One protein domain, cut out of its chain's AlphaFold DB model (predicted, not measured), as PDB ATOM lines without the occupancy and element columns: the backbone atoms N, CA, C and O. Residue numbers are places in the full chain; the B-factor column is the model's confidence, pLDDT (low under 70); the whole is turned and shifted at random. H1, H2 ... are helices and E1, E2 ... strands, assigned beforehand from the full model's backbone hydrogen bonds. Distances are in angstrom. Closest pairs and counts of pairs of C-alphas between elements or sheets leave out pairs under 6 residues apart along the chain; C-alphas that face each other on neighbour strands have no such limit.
ATOM      1  N   HIS A  10     273.231 275.941  75.525       55.12
ATOM      2  CA  HIS A  10     274.584 276.267  75.951       55.12
ATOM      3  C   HIS A  10     274.999 275.488  77.203       55.12
ATOM      4  O   HIS A  10     276.144 275.055  77.270       55.12
ATOM      5  N   ALA A  11     274.081 275.187  78.128       57.47
ATOM      6  CA  ALA A  11     274.370 274.328  79.279       57.47
ATOM      7  C   ALA A  11     274.678 272.878  78.859       57.47
ATOM      8  O   ALA A  11     275.497 272.204  79.485       57.47
ATOM      9  N   ALA A  12     274.069 272.392  77.769       59.75
ATOM     10  CA  ALA A  12     274.430 271.100  77.185       59.75
ATOM     11  C   ALA A  12     275.828 271.129  76.538       59.75
ATOM     12  O   ALA A  12     276.574 270.159  76.675       59.75
ATOM     13  N   ALA A  13     276.199 272.236  75.884       62.47
ATOM     14  CA  ALA A  13     277.543 272.457  75.339       62.47
ATOM     15  C   ALA A  13     278.612 272.671  76.430       62.47
ATOM     16  O   ALA A  13     279.786 272.387  76.203       62.47
ATOM     17  N   ASP A  14     278.208 273.117  77.621       68.81
ATOM     18  CA  ASP A  14     279.072 273.293  78.791       68.81
ATOM     19  C   ASP A  14     279.199 272.018  79.643       68.81
ATOM     20  O   ASP A  14     279.789 272.030  80.721       68.81
ATOM     21  N   ARG A  15     278.672 270.875  79.179       80.00
ATOM     22  CA  ARG A  15     278.843 269.609  79.897       80.00
ATOM     23  C   ARG A  15     280.321 269.197  79.926       80.00
ATOM     24  O   ARG A  15     280.958 269.124  78.876       80.00
ATOM     25  N   PRO A  16     280.870 268.862  81.106       85.19
ATOM     26  CA  PRO A  16     282.264 268.473  81.228       85.19
ATOM     27  C   PRO A  16     282.520 267.102  80.588       85.19
ATOM     28  O   PRO A  16     281.893 266.104  80.948       85.19
ATOM     29  N   VAL A  17     283.484 267.051  79.673       89.81
ATOM     30  CA  VAL A  17     283.904 265.854  78.936       89.81
ATOM     31  C   VAL A  17     285.285 265.424  79.410       89.81
ATOM     32  O   VAL A  17     286.214 266.228  79.420       89.81
ATOM     33  N   THR A  18     285.452 264.152  79.771       93.00
ATOM     34  CA  THR A  18     286.780 263.598  80.072       93.00
ATOM     35  C   THR A  18     287.635 263.565  78.808       93.00
ATOM     36  O   THR A  18     287.264 262.943  77.818       93.00
ATOM     37  N   VAL A  19     288.778 264.245  78.855       91.81
ATOM     38  CA  VAL A  19     289.760 264.334  77.767       91.81
ATOM     39  C   VAL A  19     290.818 263.248  77.898       91.81
ATOM     40  O   VAL A  19     291.180 262.627  76.905       91.81
ATOM     41  N   ASP A  20     291.318 263.023  79.113       88.94
ATOM     42  CA  ASP A  20     292.297 261.974  79.394       88.94
ATOM     43  C   ASP A  20     292.099 261.431  80.814       88.94
ATOM     44  O   ASP A  20     291.628 262.142  81.705       88.94
ATOM     45  N   ARG A  21     292.470 260.169  81.026       93.88
ATOM     46  CA  ARG A  21     292.508 259.519  82.340       93.88
ATOM     47  C   ARG A  21     293.772 258.677  82.418       93.88
ATOM     48  O   ARG A  21     294.046 257.870  81.531       93.88
ATOM     49  N   ARG A  22     294.531 258.852  83.496       91.94
ATOM     50  CA  ARG A  22     295.770 258.125  83.767       91.94
ATOM     51  C   ARG A  22     295.741 257.559  85.172       91.94
ATOM     52  O   ARG A  22     295.371 258.254  86.108       91.94
ATOM     53  N   GLU A  23     296.182 256.320  85.309       91.81
ATOM     54  CA  GLU A  23     296.449 255.697  86.601       91.81
ATOM     55  C   GLU A  23     297.953 255.728  86.873       91.81
ATOM     56  O   GLU A  23     298.771 255.558  85.964       91.81
ATOM     57  N   GLY A  24     298.322 255.961  88.126       88.00
ATOM     58  CA  GLY A  24     299.694 255.945  88.604       88.00
ATOM     59  C   GLY A  24     299.801 255.317  89.995       88.00
ATOM     60  O   GLY A  24     298.792 254.971  90.606       88.00
ATOM     61  N   PRO A  25     301.025 255.196  90.542       88.12
ATOM     62  CA  PRO A  25     301.260 254.582  91.856       88.12
ATOM     63  C   PRO A  25     300.507 255.252  93.015       88.12
ATOM     64  O   PRO A  25     300.320 254.642  94.061       88.12
ATOM     65  N   TYR A  26     300.088 256.506  92.826       82.69
ATOM     66  CA  TYR A  26     299.366 257.320  93.807       82.69
ATOM     67  C   TYR A  26     297.865 257.468  93.482       82.69
ATOM     68  O   TYR A  26     297.193 258.337  94.041       82.69
ATOM     69  N   GLY A  27     297.344 256.634  92.576       90.38
ATOM     70  CA  GLY A  27     295.940 256.610  92.163       90.38
ATOM     71  C   GLY A  27     295.690 257.221  90.780       90.38
ATOM     72  O   GLY A  27     296.573 257.205  89.923       90.38
ATOM     73  N   GLU A  28     294.480 257.717  90.527       93.38
ATOM     74  CA  GLU A  28     294.066 258.234  89.220       93.38
ATOM     75  C   GLU A  28     294.216 259.752  89.093       93.38
ATOM     76  O   GLU A  28     294.037 260.502  90.051       93.38
ATOM     77  N   VAL A  29     294.475 260.205  87.870       92.62
ATOM     78  CA  VAL A  29     294.371 261.598  87.446       92.62
ATOM     79  C   VAL A  29     293.506 261.659  86.191       92.62
ATOM     80  O   VAL A  29     293.772 260.982  85.197       92.62
ATOM     81  N   VAL A  30     292.466 262.483  86.231       95.50
ATOM     82  CA  VAL A  30     291.505 262.710  85.155       95.50
ATOM     83  C   VAL A  30     291.595 264.166  84.725       95.50
ATOM     84  O   VAL A  30     291.531 265.078  85.548       95.50
ATOM     85  N   LEU A  31     291.708 264.379  83.421       90.94
ATOM     86  CA  LEU A  31     291.580 265.687  82.807       90.94
ATOM     87  C   LEU A  31     290.204 265.800  82.155       90.94
ATOM     88  O   LEU A  31     289.846 264.968  81.317       90.94
ATOM     89  N   ARG A  32     289.450 266.847  82.486       91.94
ATOM     90  CA  ARG A  32     288.153 267.146  81.861       91.94
ATOM     91  C   ARG A  32     288.195 268.492  81.164       91.94
ATOM     92  O   ARG A  32     288.930 269.382  81.569       91.94
ATOM     93  N   ARG A  33     287.402 268.643  80.110       87.69
ATOM     94  CA  ARG A  33     287.153 269.910  79.429       87.69
ATOM     95  C   ARG A  33     285.698 270.296  79.624       87.69
ATOM     96  O   ARG A  33     284.818 269.492  79.329       87.69
ATOM     97  N   ARG A  34     285.463 271.522  80.066       85.06
ATOM     98  CA  ARG A  34     284.154 272.148  80.229       85.06
ATOM     99  C   ARG A  34     284.074 273.374  79.312       85.06
ATOM    100  O   ARG A  34     285.081 274.052  79.107       85.06
ATOM    101  N   GLY A  35     282.915 273.626  78.721       77.62
ATOM    102  CA  GLY A  35     282.712 274.756  77.812       77.62
ATOM    103  C   GLY A  35     283.447 274.655  76.475       77.62
ATOM    104  O   GLY A  35     284.032 273.627  76.117       77.62
ATOM    105  N   GLY A  36     283.407 275.758  75.721       67.56
ATOM    106  CA  GLY A  36     283.965 275.858  74.365       67.56
ATOM    107  C   GLY A  36     282.927 275.844  73.237       67.56
ATOM    108  O   GLY A  36     283.251 275.424  72.128       67.56
ATOM    109  N   GLY A  37     281.688 276.267  73.516       61.53
ATOM    110  CA  GLY A  37     280.695 276.568  72.476       61.53
ATOM    111  C   GLY A  37     281.069 277.799  71.639       61.53
ATOM    112  O   GLY A  37     282.067 278.461  71.897       61.53
ATOM    113  N   GLU A  38     280.273 278.133  70.627       52.41
ATOM    114  CA  GLU A  38     280.500 279.343  69.829       52.41
ATOM    115  C   GLU A  38     279.967 280.582  70.574       52.41
ATOM    116  O   GLU A  38     278.779 280.672  70.877       52.41
ATOM    117  N   GLY A  39     280.852 281.528  70.911       56.59
ATOM    118  CA  GLY A  39     280.488 282.803  71.538       56.59
ATOM    119  C   GLY A  39     281.695 283.593  72.071       56.59
ATOM    120  O   GLY A  39     282.731 283.004  72.376       56.59
ATOM    121  N   PRO A  40     281.587 284.928  72.234       51.44
ATOM    122  CA  PRO A  40     282.707 285.808  72.601       51.44
ATOM    123  C   PRO A  40     283.274 285.570  74.014       51.44
ATOM    124  O   PRO A  40     284.339 286.089  74.335       51.44
ATOM    125  N   SER A  41     282.590 284.774  74.845       52.53
ATOM    126  CA  SER A  41     283.038 284.383  76.192       52.53
ATOM    127  C   SER A  41     283.422 282.901  76.312       52.53
ATOM    128  O   SER A  41     283.710 282.427  77.410       52.53
ATOM    129  N   ALA A  42     283.397 282.144  75.212       59.34
ATOM    130  CA  ALA A  42     283.488 280.690  75.238       59.34
ATOM    131  C   ALA A  42     284.933 280.189  75.084       59.34
ATOM    132  O   ALA A  42     285.324 279.596  74.079       59.34
ATOM    133  N   GLY A  43     285.747 280.425  76.110       71.06
ATOM    134  CA  GLY A  43     287.001 279.696  76.284       71.06
ATOM    135  C   GLY A  43     286.729 278.305  76.860       71.06
ATOM    136  O   GLY A  43     285.954 278.171  77.804       71.06
ATOM    137  N   ALA A  44     287.362 277.264  76.316       77.69
ATOM    138  CA  ALA A  44     287.325 275.942  76.935       77.69
ATOM    139  C   ALA A  44     288.120 275.950  78.252       77.69
ATOM    140  O   ALA A  44     289.286 276.351  78.277       77.69
ATOM    141  N   VAL A  45     287.495 275.475  79.324       82.75
ATOM    142  CA  VAL A  45     288.098 275.306  80.645       82.75
ATOM    143  C   VAL A  45     288.576 273.870  80.792       82.75
ATOM    144  O   VAL A  45     287.823 272.938  80.521       82.75
ATOM    145  N   PHE A  46     289.808 273.671  81.246       85.62
ATOM    146  CA  PHE A  46     290.348 272.350  81.550       85.62
ATOM    147  C   PHE A  46     290.459 272.162  83.055       85.62
ATOM    148  O   PHE A  46     290.994 273.031  83.727       85.62
ATOM    149  N   GLU A  47     289.981 271.032  83.562       88.56
ATOM    150  CA  GLU A  47     289.958 270.655  84.976       88.56
ATOM    151  C   GLU A  47     290.894 269.473  85.215       88.56
ATOM    152  O   GLU A  47     290.828 268.484  84.481       88.56
ATOM    153  N   ILE A  48     291.706 269.536  86.268       87.56
ATOM    154  CA  ILE A  48     292.518 268.415  86.751       87.56
ATOM    155  C   ILE A  48     291.866 267.842  88.007       87.56
ATOM    156  O   ILE A  48     291.609 268.568  88.967       87.56
ATOM    157  N   ILE A  49     291.635 266.533  88.012       90.94
ATOM    158  CA  ILE A  49     291.019 265.796  89.117       90.94
ATOM    159  C   ILE A  49     291.929 264.629  89.482       90.94
ATOM    160  O   ILE A  49     292.255 263.832  88.612       90.94
ATOM    161  N   ALA A  50     292.321 264.494  90.745       92.75
ATOM    162  CA  ALA A  50     293.096 263.357  91.232       92.75
ATOM    163  C   ALA A  50     292.280 262.549  92.241       92.75
ATOM    164  O   ALA A  50     291.819 263.104  93.234       92.75
ATOM    165  N   ASN A  51     292.100 261.247  92.011       93.88
ATOM    166  CA  ASN A  51     291.325 260.360  92.889       93.88
ATOM    167  C   ASN A  51     289.903 260.877  93.182       93.88
ATOM    168  O   ASN A  51     289.431 260.829  94.315       93.88
ATOM    169  N   GLY A  52     289.245 261.459  92.176       91.50
ATOM    170  CA  GLY A  52     287.948 262.126  92.337       91.50
ATOM    171  C   GLY A  52     287.992 263.496  93.033       91.50
ATOM    172  O   GLY A  52     286.969 264.175  93.081       91.50
ATOM    173  N   CYS A  53     289.151 263.944  93.525       89.50
ATOM    174  CA  CYS A  53     289.341 265.263  94.121       89.50
ATOM    175  C   CYS A  53     289.708 266.295  93.051       89.50
ATOM    176  O   CYS A  53     290.703 266.145  92.341       89.50
ATOM    177  N   PHE A  54     288.911 267.354  92.933       85.06
ATOM    178  CA  PHE A  54     289.229 268.477  92.057       85.06
ATOM    179  C   PHE A  54     290.467 269.221  92.568       85.06
ATOM    180  O   PHE A  54     290.517 269.609  93.733       85.06
ATOM    181  N   LEU A  55     291.453 269.422  91.691       84.38
ATOM    182  CA  LEU A  55     292.692 270.123  92.024       84.38
ATOM    183  C   LEU A  55     292.672 271.572  91.537       84.38
ATOM    184  O   LEU A  55     292.796 272.491  92.341       84.38
ATOM    185  N   MET A  56     292.535 271.777  90.225       84.62
ATOM    186  CA  MET A  56     292.526 273.108  89.611       84.62
ATOM    187  C   MET A  56     291.808 273.100  88.263       84.62
ATOM    188  O   MET A  56     291.701 272.046  87.626       84.62
ATOM    189  N   ASP A  57     291.380 274.275  87.796       83.94
ATOM    190  CA  ASP A  57     290.947 274.476  86.416       83.94
ATOM    191  C   ASP A  57     291.634 275.668  85.737       83.94
ATOM    192  O   ASP A  57     292.375 276.428  86.356       83.94
ATOM    193  N   THR A  58     291.419 275.820  84.431       75.69
ATOM    194  CA  THR A  58     291.954 276.946  83.650       75.69
ATOM    195  C   THR A  58     290.999 278.139  83.577       75.69
ATOM    196  O   THR A  58     291.242 279.035  82.768       75.69
ATOM    197  N   SER A  59     289.887 278.139  84.327       68.56
ATOM    198  CA  SER A  59     288.812 279.123  84.141       68.56
ATOM    199  C   SER A  59     289.173 280.481  84.716       68.56
ATOM    200  O   SER A  59     288.966 281.493  84.052       68.56
ATOM    201  N   ASP A  60     289.753 280.527  85.914       61.94
ATOM    202  CA  ASP A  60     290.169 281.785  86.518       61.94
ATOM    203  C   ASP A  60     291.066 281.543  87.742       61.94
ATOM    204  O   ASP A  60     290.585 281.212  88.824       61.94
ATOM    205  N   GLY A  61     292.370 281.822  87.628       63.47
ATOM    206  CA  GLY A  61     293.302 281.873  88.768       63.47
ATOM    207  C   GLY A  61     293.043 283.060  89.708       63.47
ATOM    208  O   GLY A  61     293.974 283.638  90.261       63.47
ATOM    209  N   ARG A  62     291.794 283.533  89.832       63.00
ATOM    210  CA  ARG A  62     291.404 284.670  90.677       63.00
ATOM    211  C   ARG A  62     291.713 284.395  92.133       63.00
ATOM    212  O   ARG A  62     292.223 285.288  92.792       63.00
ATOM    213  N   SER A  63     291.460 283.179  92.608       55.47
ATOM    214  CA  SER A  63     291.779 282.775  93.979       55.47
ATOM    215  C   SER A  63     293.287 282.797  94.233       55.47
ATOM    216  O   SER A  63     293.716 283.338  95.245       55.47
ATOM    217  N   GLU A  64     294.110 282.331  93.287       70.31
ATOM    218  CA  GLU A  64     295.576 282.423  93.385       70.31
ATOM    219  C   GLU A  64     296.060 283.867  93.278       70.31
ATOM    220  O   GLU A  64     296.920 284.286  94.041       70.31
ATOM    221  N   ARG A  65     295.473 284.675  92.391       74.62
ATOM    222  CA  ARG A  65     295.769 286.109  92.289       74.62
ATOM    223  C   ARG A  65     295.377 286.867  93.551       74.62
ATOM    224  O   ARG A  65     296.106 287.768  93.944       74.62
ATOM    225  N   LEU A  66     294.256 286.524  94.176       69.56
ATOM    226  CA  LEU A  66     293.823 287.100  95.446       69.56
ATOM    227  C   LEU A  66     294.736 286.655  96.588       69.56
ATOM    228  O   LEU A  66     295.140 287.502  97.374       69.56
ATOM    229  N   LEU A  67     295.131 285.380  96.640       67.50
ATOM    230  CA  LEU A  67     296.102 284.875  97.617       67.50
ATOM    231  C   LEU A  67     297.478 285.527  97.455       67.50
ATOM    232  O   LEU A  67     298.066 285.952  98.441       67.50
ATOM    233  N   ILE A  68     297.979 285.661  96.223       77.06
ATOM    234  CA  ILE A  68     299.246 286.341  95.932       77.06
ATOM    235  C   ILE A  68     299.151 287.819  96.306       77.06
ATOM    236  O   ILE A  68     300.075 288.335  96.919       77.06
ATOM    237  N   ARG A  69     298.046 288.502  95.977       81.75
ATOM    238  CA  ARG A  69     297.834 289.903  96.370       81.75
ATOM    239  C   ARG A  69     297.796 290.059  97.885       81.75
ATOM    240  O   ARG A  69     298.548 290.864  98.404       81.75
ATOM    241  N   ALA A  70     297.027 289.234  98.590       81.75
ATOM    242  CA  ALA A  70     296.973 289.255 100.049       81.75
ATOM    243  C   ALA A  70     298.344 288.966 100.683       81.75
ATOM    244  O   ALA A  70     298.724 289.604 101.660       81.75
ATOM    245  N   ALA A  71     299.115 288.034 100.113       82.19
ATOM    246  CA  ALA A  71     300.474 287.753 100.558       82.19
ATOM    247  C   ALA A  71     301.439 288.914 100.266       82.19
ATOM    248  O   ALA A  71     302.305 289.189 101.088       82.19
ATOM    249  N   LEU A  72     301.299 289.599  99.123       80.19
ATOM    250  CA  LEU A  72     302.072 290.802  98.797       80.19
ATOM    251  C   LEU A  72     301.731 291.960  99.741       80.19
ATOM    252  O   LEU A  72     302.647 292.607 100.234       80.19
ATOM    253  N   ASP A  73     300.450 292.167 100.040       86.00
ATOM    254  CA  ASP A  73     299.979 293.211 100.956       86.00
ATOM    255  C   ASP A  73     300.422 292.951 102.406       86.00
ATOM    256  O   ASP A  73     300.637 293.885 103.174       86.00
ATOM    257  N   ALA A  74     300.588 291.682 102.793       83.88
ATOM    258  CA  ALA A  74     301.063 291.291 104.119       83.88
ATOM    259  C   ALA A  74     302.590 291.419 104.300       83.88
ATOM    260  O   ALA A  74     303.086 291.249 105.417       83.88
TER     261      ALA A  74
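What this domain is: This is residues 10 to 74 of the 115 residues of an uncharacterized protein of Streptomyces violaceusniger (UniProt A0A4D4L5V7). A twisted sheet of four strands, its faces bare of named helices, makes the body, and helix H2 sticks out from it as a free arm, residues 61 to 74, after E4. The short helix H1 precedes the first strand and is not on the sheet. The printed part has 65 residues, with H1, E1, E2, E3, E4 and H2 in that order; the sheet runs E1, E2, E3, E4, antiparallel throughout, and the class is mixed, helices and strands. The whole is loose, with a radius of gyration of the C-alphas of 14.9 A, and flat, spanning 41 by 40 by 13 A.

Where its parts are: H1 is residues 10 to 13, beginning at C-alpha 10 at (274.584, 276.267, 75.951). E1 is residues 17 to 24, 21.0 A long, and E2 residues 27 to 34, 22.9 A. E3 is residues 45 to 50, 16.7 A, and E4 residues 53 to 57, 12.1 A. H2 is residues 62 to 73, 15.9 A, ending at C-alpha 73 at (299.979, 293.211, 100.956).

How they stand to each other: The strands form a meander, each the antiparallel neighbour of the one before, in three hairpins. E1 and E2 stand at 165 degrees, with N 22 and O 29 2.8 A apart, within hydrogen-bond range. E2 and E3 also stand at 165 degrees, with N 32 and O 47 at 2.9 A. E3 and E4 stand at 153 degrees, with N 50 and O 53 at 2.8 A. H1 and E2 are only just apart, their closest C-alphas 8.2 A from each other. H2 is not on the sheet and is apart from E3. In H2 every O i to N i+4 pair is within hydrogen-bond range; H1 is too short for one.

The domain as a whole: The C-alphas of Ala 12 and Ala 74, the two farthest apart, are 42.9 A from each other. The printed part has no cut and no long link. Mean pLDDT of the printed part is 78.6; residues 10 to 14, 36 to 42, 59 to 63 and 66 to 67 are under 70.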